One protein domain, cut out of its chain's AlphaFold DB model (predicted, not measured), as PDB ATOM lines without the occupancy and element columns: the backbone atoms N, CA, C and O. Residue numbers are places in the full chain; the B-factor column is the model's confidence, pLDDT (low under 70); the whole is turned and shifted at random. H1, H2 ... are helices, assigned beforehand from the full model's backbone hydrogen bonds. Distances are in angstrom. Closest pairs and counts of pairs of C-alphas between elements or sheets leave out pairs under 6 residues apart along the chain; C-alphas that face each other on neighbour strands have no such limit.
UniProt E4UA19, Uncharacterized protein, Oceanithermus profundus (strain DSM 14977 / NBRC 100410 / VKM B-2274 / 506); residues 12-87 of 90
ATOM      1  N   GLU A  12      20.079 -12.041  40.074       54.44
ATOM      2  CA  GLU A  12      19.150 -13.163  40.245       54.44
ATOM      3  C   GLU A  12      18.366 -13.509  38.957       54.44
ATOM      4  O   GLU A  12      18.063 -14.668  38.682       54.44
ATOM      5  N   THR A  13      18.082 -12.522  38.100       58.66
ATOM      6  CA  THR A  13      17.389 -12.737  36.817       58.66
ATOM      7  C   THR A  13      18.296 -13.417  35.792       58.66
ATOM      8  O   THR A  13      17.839 -14.336  35.111       58.66
ATOM      9  N   PHE A  14      19.577 -13.024  35.735       60.56
ATOM     10  CA  PHE A  14      20.578 -13.626  34.849       60.56
ATOM     11  C   PHE A  14      20.870 -15.085  35.226       60.56
ATOM     12  O   PHE A  14      21.005 -15.933  34.344       60.56
ATOM     13  N   GLU A  15      20.925 -15.399  36.523       69.38
ATOM     14  CA  GLU A  15      21.147 -16.771  36.996       69.38
ATOM     15  C   GLU A  15      19.982 -17.705  36.649       69.38
ATOM     16  O   GLU A  15      20.194 -18.840  36.212       69.38
ATOM     17  N   VAL A  16      18.751 -17.217  36.782       71.12
ATOM     18  CA  VAL A  16      17.549 -17.990  36.452       71.12
ATOM     19  C   VAL A  16      17.387 -18.160  34.939       71.12
ATOM     20  O   VAL A  16      17.030 -19.251  34.502       71.12
ATOM     21  N   GLU A  17      17.681 -17.144  34.118       74.94
ATOM     22  CA  GLU A  17      17.681 -17.298  32.652       74.94
ATOM     23  C   GLU A  17      18.736 -18.304  32.188       74.94
ATOM     24  O   GLU A  17      18.424 -19.197  31.402       74.94
ATOM     25  N   ALA A  18      19.953 -18.249  32.739       76.00
ATOM     26  CA  ALA A  18      20.990 -19.232  32.438       76.00
ATOM     27  C   ALA A  18      20.582 -20.656  32.863       76.00
ATOM     28  O   ALA A  18      20.880 -21.633  32.169       76.00
ATOM     29  N   ARG A  19      19.868 -20.795  33.990       77.44
ATOM     30  CA  ARG A  19      19.336 -22.085  34.455       77.44
ATOM     31  C   ARG A  19      18.212 -22.596  33.557       77.44
ATOM     32  O   ARG A  19      18.236 -23.769  33.182       77.44
ATOM     33  N   ALA A  20      17.279 -21.729  33.172       79.38
ATOM     34  CA  ALA A  20      16.209 -22.045  32.236       79.38
ATOM     35  C   ALA A  20      16.773 -22.454  30.868       79.38
ATOM     36  O   ALA A  20      16.331 -23.451  30.308       79.38
ATOM     37  N   GLU A  21      17.801 -21.765  30.364       82.06
ATOM     38  CA  GLU A  21      18.474 -22.130  29.114       82.06
ATOM     39  C   GLU A  21      19.157 -23.499  29.231       82.06
ATOM     40  O   GLU A  21      19.006 -24.349  28.353       82.06
ATOM     41  N   ARG A  22      19.860 -23.763  30.338       78.69
ATOM     42  CA  ARG A  22      20.521 -25.054  30.569       78.69
ATOM     43  C   ARG A  22      19.520 -26.208  30.637       78.69
ATOM     44  O   ARG A  22      19.755 -27.241  30.014       78.69
ATOM     45  N   ILE A  23      18.410 -26.035  31.355       77.94
ATOM     46  CA  ILE A  23      17.324 -27.026  31.413       77.94
ATOM     47  C   ILE A  23      16.656 -27.154  30.041       77.94
ATOM     48  O   ILE A  23      16.387 -28.264  29.596       77.94
ATOM     49  N   GLY A  24      16.477 -26.046  29.325       82.75
ATOM     50  CA  GLY A  24      15.931 -26.012  27.974       82.75
ATOM     51  C   GLY A  24      16.751 -26.850  27.000       82.75
ATOM     52  O   GLY A  24      16.200 -27.713  26.325       82.75
ATOM     53  N   ARG A  25      18.078 -26.682  26.991       80.75
ATOM     54  CA  ARG A  25      18.983 -27.509  26.176       80.75
ATOM     55  C   ARG A  25      18.935 -28.984  26.567       80.75
ATOM     56  O   ARG A  25      18.988 -29.843  25.693       80.75
ATOM     57  N   LEU A  26      18.828 -29.283  27.864       75.62
ATOM     58  CA  LEU A  26      18.694 -30.661  28.338       75.62
ATOM     59  C   LEU A  26      17.380 -31.292  27.889       75.62
ATOM     60  O   LEU A  26      17.410 -32.461  27.541       75.62
ATOM     61  N   LEU A  27      16.276 -30.536  27.862       78.44
ATOM     62  CA  LEU A  27      14.980 -30.976  27.337       78.44
ATOM     63  C   LEU A  27      15.020 -31.167  25.816       78.44
ATOM     64  O   LEU A  27      14.557 -32.189  25.316       78.44
ATOM     65  N   GLU A  28      15.617 -30.232  25.079       83.38
ATOM     66  CA  GLU A  28      15.746 -30.319  23.621       83.38
ATOM     67  C   GLU A  28      16.535 -31.561  23.191       83.38
ATOM     68  O   GLU A  28      16.090 -32.319  22.329       83.38
ATOM     69  N   ALA A  29      17.672 -31.818  23.845       73.06
ATOM     70  CA  ALA A  29      18.595 -32.903  23.509       73.06
ATOM     71  C   ALA A  29      17.998 -34.317  23.598       73.06
ATOM     72  O   ALA A  29      18.574 -35.285  23.104       73.06
ATOM     73  N   ILE A  30      16.844 -34.446  24.237       68.50
ATOM     74  CA  ILE A  30      16.152 -35.707  24.519       68.50
ATOM     75  C   ILE A  30      14.716 -35.716  23.959       68.50
ATOM     76  O   ILE A  30      13.943 -36.636  24.255       68.50
ATOM     77  N   GLY A  31      14.367 -34.694  23.165       73.31
ATOM     78  CA  GLY A  31      13.120 -34.595  22.409       73.31
ATOM     79  C   GLY A  31      11.949 -33.905  23.113       73.31
ATOM     80  O   GLY A  31      10.826 -34.015  22.625       73.31
ATOM     81  N   TYR A  32      12.172 -33.208  24.231       78.12
ATOM     82  CA  TYR A  32      11.135 -32.421  24.904       78.12
ATOM     83  C   TYR A  32      11.133 -30.950  24.446       78.12
ATOM     84  O   TYR A  32      12.175 -30.406  24.075       78.12
ATOM     85  N   PRO A  33       9.976 -30.261  24.484       81.69
ATOM     86  CA  PRO A  33       9.899 -28.865  24.073       81.69
ATOM     87  C   PRO A  33      10.614 -27.940  25.065       81.69
ATOM     88  O   PRO A  33      10.234 -27.867  26.233       81.69
ATOM     89  N   VAL A  34      11.559 -27.134  24.573       83.25
ATOM     90  CA  VAL A  34      12.239 -26.079  25.355       83.25
ATOM     91  C   VAL A  34      11.239 -25.129  26.018       83.25
ATOM     92  O   VAL A  34      11.454 -24.687  27.138       83.25
ATOM     93  N   ALA A  35      10.098 -24.875  25.371       80.62
ATOM     94  CA  ALA A  35       9.036 -24.009  25.885       80.62
ATOM     95  C   ALA A  35       8.513 -24.409  27.278       80.62
ATOM     96  O   ALA A  35       7.904 -23.587  27.959       80.62
ATOM     97  N   TRP A  36       8.754 -25.645  27.728       80.38
ATOM     98  CA  TRP A  36       8.389 -26.075  29.078       80.38
ATOM     99  C   TRP A  36       9.139 -25.291  30.159       80.38
ATOM    100  O   TRP A  36       8.564 -25.067  31.218       80.38
ATOM    101  N   VAL A  37      10.352 -24.783  29.889       78.50
ATOM    102  CA  VAL A  37      11.099 -23.963  30.864       78.50
ATOM    103  C   VAL A  37      10.468 -22.605  31.153       78.50
ATOM    104  O   VAL A  37      10.770 -21.991  32.171       78.50
ATOM    105  N   SER A  38       9.577 -22.138  30.281       76.38
ATOM    106  CA  SER A  38       8.829 -20.891  30.462       76.38
ATOM    107  C   SER A  38       7.420 -21.126  31.015       76.38
ATOM    108  O   SER A  38       6.754 -20.177  31.429       76.38
ATOM    109  N   ASP A  39       6.959 -22.379  31.043       81.19
ATOM    110  CA  ASP A  39       5.618 -22.760  31.475       81.19
ATOM    111  C   ASP A  39       5.675 -23.470  32.833       81.19
ATOM    112  O   ASP A  39       5.919 -24.672  32.940       81.19
ATOM    113  N   ARG A  40       5.424 -22.695  33.894       78.56
ATOM    114  CA  ARG A  40       5.417 -23.176  35.285       78.56
ATOM    115  C   ARG A  40       4.549 -24.410  35.493       78.56
ATOM    116  O   ARG A  40       4.948 -25.322  36.209       78.56
ATOM    117  N   SER A  41       3.353 -24.415  34.910       81.25
ATOM    118  CA  SER A  41       2.395 -25.499  35.102       81.25
ATOM    119  C   SER A  41       2.905 -26.780  34.465       81.25
ATOM    120  O   SER A  41       2.838 -27.827  35.100       81.25
ATOM    121  N   ARG A  42       3.482 -26.693  33.263       80.94
ATOM    122  CA  ARG A  42       4.089 -27.848  32.592       80.94
ATOM    123  C   ARG A  42       5.334 -28.345  33.299       80.94
ATOM    124  O   ARG A  42       5.487 -29.550  33.444       80.94
ATOM    125  N   LEU A  43       6.203 -27.446  33.763       80.25
ATOM    126  CA  LEU A  43       7.404 -27.860  34.483       80.25
ATOM    127  C   LEU A  43       7.032 -28.544  35.801       80.25
ATOM    128  O   LEU A  43       7.576 -29.592  36.118       80.25
ATOM    129  N   ARG A  44       6.049 -28.009  36.532       82.12
ATOM    130  CA  ARG A  44       5.528 -28.636  37.749       82.12
ATOM    131  C   ARG A  44       4.873 -29.988  37.466       82.12
ATOM    132  O   ARG A  44       5.122 -30.924  38.216       82.12
ATOM    133  N   ASP A  45       4.041 -30.100  36.435       84.62
ATOM    134  CA  ASP A  45       3.406 -31.368  36.047       84.62
ATOM    135  C   ASP A  45       4.464 -32.428  35.713       84.62
ATOM    136  O   ASP A  45       4.476 -33.509  36.296       84.62
ATOM    137  N   PHE A  46       5.457 -32.041  34.915       78.94
ATOM    138  CA  PHE A  46       6.592 -32.883  34.561       78.94
ATOM    139  C   PHE A  46       7.428 -33.318  35.769       78.94
ATOM    140  O   PHE A  46       7.854 -34.465  35.854       78.94
ATOM    141  N   VAL A  47       7.645 -32.422  36.734       79.75
ATOM    142  CA  VAL A  47       8.330 -32.764  37.985       79.75
ATOM    143  C   VAL A  47       7.496 -33.701  38.854       79.75
ATOM    144  O   VAL A  47       8.061 -34.491  39.596       79.75
ATOM    145  N   ASN A  48       6.168 -33.640  38.800       84.12
ATOM    146  CA  ASN A  48       5.328 -34.572  39.554       84.12
ATOM    147  C   ASN A  48       5.234 -35.948  38.874       84.12
ATOM    148  O   ASN A  48       5.002 -36.948  39.555       84.12
ATOM    149  N   ASP A  49       5.486 -36.034  37.569       84.56
ATOM    150  CA  ASP A  49       5.475 -37.284  36.814       84.56
ATOM    151  C   ASP A  49       6.757 -38.105  37.053       84.56
ATOM    152  O   ASP A  49       7.857 -37.761  36.620       84.56
ATOM    153  N   ALA A  50       6.657 -39.195  37.821       79.75
ATOM    154  CA  ALA A  50       7.808 -40.057  38.125       79.75
ATOM    155  C   ALA A  50       8.366 -40.742  36.871       79.75
ATOM    156  O   ALA A  50       9.575 -40.731  36.651       79.75
ATOM    157  N   THR A  51       7.485 -41.261  36.015       82.50
ATOM    158  CA  THR A  51       7.868 -41.990  34.803       82.50
ATOM    159  C   THR A  51       8.617 -41.099  33.813       82.50
ATOM    160  O   THR A  51       9.708 -41.455  33.370       82.50
ATOM    161  N   GLY A  52       8.098 -39.905  33.525       77.19
ATOM    162  CA  GLY A  52       8.728 -38.935  32.638       77.19
ATOM    163  C   GLY A  52      10.089 -38.470  33.148       77.19
ATOM    164  O   GLY A  52      11.013 -38.326  32.348       77.19
ATOM    165  N   ARG A  53      10.256 -38.312  34.470       78.94
ATOM    166  CA  ARG A  53      11.558 -38.007  35.094       78.94
ATOM    167  C   ARG A  53      12.567 -39.141  34.947       78.94
ATOM    168  O   ARG A  53      13.726 -38.877  34.634       78.94
ATOM    169  N   GLU A  54      12.163 -40.388  35.171       81.25
ATOM    170  CA  GLU A  54      13.059 -41.539  35.016       81.25
ATOM    171  C   GLU A  54      13.506 -41.701  33.558       81.25
ATOM    172  O   GLU A  54      14.708 -41.775  33.289       81.25
ATOM    173  N   GLU A  55      12.569 -41.637  32.605       80.62
ATOM    174  CA  GLU A  55      12.878 -41.700  31.171       80.62
ATOM    175  C   GLU A  55      13.828 -40.580  30.733       80.62
ATOM    176  O   GLU A  55      14.762 -40.789  29.954       80.62
ATOM    177  N   LEU A  56      13.601 -39.371  31.237       75.94
ATOM    178  CA  LEU A  56      14.432 -38.198  31.007       75.94
ATOM    179  C   LEU A  56      15.860 -38.407  31.525       75.94
ATOM    180  O   LEU A  56      16.818 -38.168  30.791       75.94
ATOM    181  N   VAL A  57      16.018 -38.889  32.759       79.31
ATOM    182  CA  VAL A  57      17.330 -39.170  33.360       79.31
ATOM    183  C   VAL A  57      18.055 -40.256  32.574       79.31
ATOM    184  O   VAL A  57      19.240 -40.105  32.274       79.31
ATOM    185  N   GLU A  58      17.362 -41.321  32.172       83.81
ATOM    186  CA  GLU A  58      17.932 -42.359  31.314       83.81
ATOM    187  C   GLU A  58      18.375 -41.817  29.953       83.81
ATOM    188  O   GLU A  58      19.473 -42.145  29.488       83.81
ATOM    189  N   ARG A  59      17.573 -40.958  29.313       80.25
ATOM    190  CA  ARG A  59      17.947 -40.332  28.037       80.25
ATOM    191  C   ARG A  59      19.146 -39.408  28.188       80.25
ATOM    192  O   ARG A  59      20.056 -39.496  27.371       80.25
ATOM    193  N   VAL A  60      19.203 -38.583  29.235       76.06
ATOM    194  CA  VAL A  60      20.358 -37.710  29.509       76.06
ATOM    195  C   VAL A  60      21.615 -38.542  29.780       76.06
ATOM    196  O   VAL A  60      22.671 -38.258  29.211       76.06
ATOM    197  N   ARG A  61      21.504 -39.617  30.573       82.69
ATOM    198  CA  ARG A  61      22.596 -40.577  30.812       82.69
ATOM    199  C   ARG A  61      23.108 -41.178  29.503       82.69
ATOM    200  O   ARG A  61      24.316 -41.212  29.290       82.69
ATOM    201  N   ARG A  62      22.213 -41.618  28.611       83.06
ATOM    202  CA  ARG A  62      22.585 -42.199  27.307       83.06
ATOM    203  C   ARG A  62      23.168 -41.172  26.335       83.06
ATOM    204  O   ARG A  62      24.121 -41.498  25.638       83.06
ATOM    205  N   ALA A  63      22.609 -39.965  26.278       77.12
ATOM    206  CA  ALA A  63      23.021 -38.928  25.331       77.12
ATOM    207  C   ALA A  63      24.366 -38.286  25.701       77.12
ATOM    208  O   ALA A  63      25.165 -37.990  24.817       77.12
ATOM    209  N   TYR A  64      24.628 -38.091  26.997       77.31
ATOM    210  CA  TYR A  64      25.805 -37.358  27.479       77.31
ATOM    211  C   TYR A  64      26.823 -38.224  28.229       77.31
ATOM    212  O   TYR A  64      27.885 -37.725  28.592       77.31
ATOM    213  N   GLY A  65      26.523 -39.501  28.488       79.69
ATOM    214  CA  GLY A  65      27.417 -40.401  29.226       79.69
ATOM    215  C   GLY A  65      27.652 -39.979  30.680       79.69
ATOM    216  O   GLY A  65      28.682 -40.314  31.258       79.69
ATOM    217  N   VAL A  66      26.730 -39.206  31.264       77.94
ATOM    218  CA  VAL A  66      26.861 -38.655  32.622       77.94
ATOM    219  C   VAL A  66      26.188 -39.546  33.658       77.94
ATOM    220  O   VAL A  66      25.105 -40.074  33.418       77.94
ATOM    221  N   THR A  67      26.776 -39.656  34.848       77.38
ATOM    222  CA  THR A  67      26.142 -40.312  36.002       77.38
ATOM    223  C   THR A  67      25.259 -39.305  36.732       77.38
ATOM    224  O   THR A  67      25.662 -38.703  37.721       77.38
ATOM    225  N   LEU A  68      24.061 -39.069  36.203       73.75
ATOM    226  CA  LEU A  68      23.070 -38.171  36.800       73.75
ATOM    227  C   LEU A  68      22.101 -38.981  37.664       73.75
ATOM    228  O   LEU A  68      21.485 -39.907  37.135       73.75
ATOM    229  N   LEU A  69      21.950 -38.699  38.958       79.56
ATOM    230  CA  LEU A  69      20.894 -39.339  39.753       79.56
ATOM    231  C   LEU A  69      19.537 -38.683  39.446       79.56
ATOM    232  O   LEU A  69      19.494 -37.476  39.196       79.56
ATOM    233  N   PRO A  70      18.426 -39.443  39.473       75.19
ATOM    234  CA  PRO A  70      17.094 -38.864  39.302       75.19
ATOM    235  C   PRO A  70      16.808 -37.730  40.291       75.19
ATOM    236  O   PRO A  70      16.247 -36.705  39.918       75.19
ATOM    237  N   GLU A  71      17.290 -37.888  41.522       81.06
ATOM    238  CA  GLU A  71      17.136 -36.943  42.630       81.06
ATOM    239  C   GLU A  71      17.845 -35.606  42.366       81.06
ATOM    240  O   GLU A  71      17.301 -34.540  42.656       81.06
ATOM    241  N   ASP A  72      19.044 -35.636  41.769       80.00
ATOM    242  CA  ASP A  72      19.776 -34.419  41.399       80.00
ATOM    243  C   ASP A  72      19.004 -33.624  40.348       80.00
ATOM    244  O   ASP A  72      18.862 -32.404  40.452       80.00
ATOM    245  N   PHE A  73      18.482 -34.321  39.337       76.38
ATOM    246  CA  PHE A  73      17.733 -33.684  38.264       76.38
ATOM    247  C   PHE A  73      16.398 -33.125  38.749       76.38
ATOM    248  O   PHE A  73      16.044 -31.991  38.428       76.38
ATOM    249  N   GLU A  74      15.687 -33.892  39.572       81.50
ATOM    250  CA  GLU A  74      14.481 -33.443  40.254       81.50
ATOM    251  C   GLU A  74      14.740 -32.162  41.052       81.50
ATOM    252  O   GLU A  74      13.974 -31.205  40.939       81.50
ATOM    253  N   ARG A  75      15.846 -32.099  41.804       82.38
ATOM    254  CA  ARG A  75      16.204 -30.904  42.573       82.38
ATOM    255  C   ARG A  75      16.413 -29.689  41.670       82.38
ATOM    256  O   ARG A  75      15.947 -28.604  42.008       82.38
ATOM    257  N   PHE A  76      17.086 -29.857  40.529       78.44
ATOM    258  CA  PHE A  76      17.279 -28.771  39.560       78.44
ATOM    259  C   PHE A  76      15.961 -28.283  38.956       78.44
ATOM    260  O   PHE A  76      15.771 -27.075  38.808       78.44
ATOM    261  N   LEU A  77      15.048 -29.200  38.630       78.56
ATOM    262  CA  LEU A  77      13.737 -28.820  38.124       78.56
ATOM    263  C   LEU A  77      12.904 -28.100  39.191       78.56
ATOM    264  O   LEU A  77      12.345 -27.050  38.896       78.56
ATOM    265  N   TRP A  78      12.847 -28.613  40.426       82.44
ATOM    266  CA  TRP A  78      12.115 -27.965  41.521       82.44
ATOM    267  C   TRP A  78      12.659 -26.579  41.848       82.44
ATOM    268  O   TRP A  78      11.870 -25.670  42.090       82.44
ATOM    269  N   GLN A  79      13.983 -26.398  41.807       82.19
ATOM    270  CA  GLN A  79      14.590 -25.075  41.936       82.19
ATOM    271  C   GLN A  79      14.082 -24.125  40.850       82.19
ATOM    272  O   GLN A  79      13.655 -23.023  41.175       82.19
ATOM    273  N   LEU A  80      14.040 -24.571  39.589       78.31
ATOM    274  CA  LEU A  80      13.503 -23.753  38.502       78.31
ATOM    275  C   LEU A  80      12.007 -23.442  38.698       78.31
ATOM    276  O   LEU A  80      11.602 -22.305  38.467       78.31
ATOM    277  N   VAL A  81      11.183 -24.406  39.135       80.69
ATOM    278  CA  VAL A  81       9.757 -24.157  39.442       80.69
ATOM    279  C   VAL A  81       9.621 -23.062  40.496       80.69
ATOM    280  O   VAL A  81       8.924 -22.078  40.264       80.69
ATOM    281  N   ASP A  82      10.314 -23.215  41.619       82.19
ATOM    282  CA  ASP A  82      10.276 -22.293  42.753       82.19
ATOM    283  C   ASP A  82      10.764 -20.883  42.364       82.19
ATOM    284  O   ASP A  82      10.133 -19.880  42.703       82.19
ATOM    285  N   GLU A  83      11.823 -20.783  41.558       79.56
ATOM    286  CA  GLU A  83      12.317 -19.512  41.016       79.56
ATOM    287  C   GLU A  83      11.300 -18.844  40.082       79.56
ATOM    288  O   GLU A  83      11.056 -17.638  40.178       79.56
ATOM    289  N   LEU A  84      10.661 -19.617  39.199       74.75
ATOM    290  CA  LEU A  84       9.602 -19.109  38.329       74.75
ATOM    291  C   LEU A  84       8.356 -18.698  39.131       74.75
ATOM    292  O   LEU A  84       7.638 -17.784  38.719       74.75
ATOM    293  N   GLU A  85       8.063 -19.369  40.249       76.56
ATOM    294  CA  GLU A  85       6.954 -19.039  41.151       76.56
ATOM    295  C   GLU A  85       7.192 -17.737  41.917       76.56
ATOM    296  O   GLU A  85       6.262 -16.937  42.035       76.56
ATOM    297  N   ARG A  86       8.428 -17.484  42.363       74.06
ATOM    298  CA  ARG A  86       8.807 -16.254  43.077       74.06
ATOM    299  C   ARG A  86       8.856 -15.008  42.197       74.06
ATOM    300  O   ARG A  86       8.758 -13.903  42.729       74.06
ATOM    301  N   ARG A  87       8.985 -15.144  40.871       65.12
ATOM    302  CA  ARG A  87       8.975 -13.980  39.974       65.12
ATOM    303  C   ARG A  87       7.580 -13.329  39.939       65.12
ATOM    304  O   ARG A  87       6.613 -13.991  39.535       65.12
TER     305      ARG A  87
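AT A GLANCE: This is residues 12 to 87 of the 90 residues of an uncharacterized protein of Oceanithermus profundus (strain DSM 14977 / NBRC 100410 / VKM B-2274 / 506) (UniProt E4UA19). Three helices, H1, H3 and H5, run roughly lengthwise with their centres in a triangle, H5 packing on both H1 and H3 while H1 and H3 stay apart, and H4 lies across one end of this group. The short H2 bridges H1 and H3 on the side away from H5. The printed part has 76 residues with five named helices, in the order H1 H2 H3 H4 H5, and no named strand; its class is all helix. It is compact, with a radius of gyration of the C-alphas of 11.7 A, and spans 33 by 23 by 20 A.

HOW THE PARTS SIT: H1, residues 12 to 28, touches H2, residues 34 to 38; their closest C-alphas, those of Gly 24 and Val 34, are 4.5 A apart. H2 touches H3, residues 40 to 48, only at the corner and only just, with 3 pairs of C-alphas within 8 A; Trp 36 and Leu 43 are closest at 5.8 A. H1 and H3 are apart. H3 touches H4, residues 50 to 64, likewise only at the corner and only just, with 3 pairs; the closest C-alphas are those of Phe 46 and Gly 52, 6.7 A apart, and the lines are about perpendicular at 88 degrees. H1 and H4 are close but not clearly touching, with C-alphas 26 and 60 at 7.3 A. H5, residues 70 to 86, touches H4 with residues 70 to 74 alone; the closest C-alphas are those of Val 57 and Pro 70, 6.0 A apart, at a steep tilt of 69 degrees, only just short of about perpendicular. H5 touches H3 at a shallow tilt of 26 degrees, opposite ways, with C-alphas 40 and 81 closest at 6.1 A. H5 touches H1 with residues 77 to 83 alone, opposite ways at a steep tilt of 46 degrees; Ala 20 and Leu 80 are closest, their C-alphas 7.0 A apart. The helix packing is only just mostly crossed: 1 of 3 pairs is at a shallow tilt. In H1, H3, H4 and H5 every O i to N i+4 pair is within hydrogen-bond range; in H2 it is 0 of 1, with 2 of 2 O i to N i+3 pairs within range.

IN THESE COORDINATES: H1 begins at C-alpha 12 (19.150, -13.163, 40.245) and is 24.1 A long. H2 is 8.0 A and H3 12.2 A long. H4, 21.1 A long, begins at C-alpha 50 (7.808, -40.057, 38.125). H5, 24.4 A long, ends at C-alpha 86 (8.807, -16.254, 43.077).

THE WHOLE: The two C-alphas farthest apart, those of Gly 65 and Arg 87, are 34.0 A apart. The printed part has no cut, and its four links are tight. Mean pLDDT of the printed part is 78.0; residues 12 to 15, 30 and 87 are under 70.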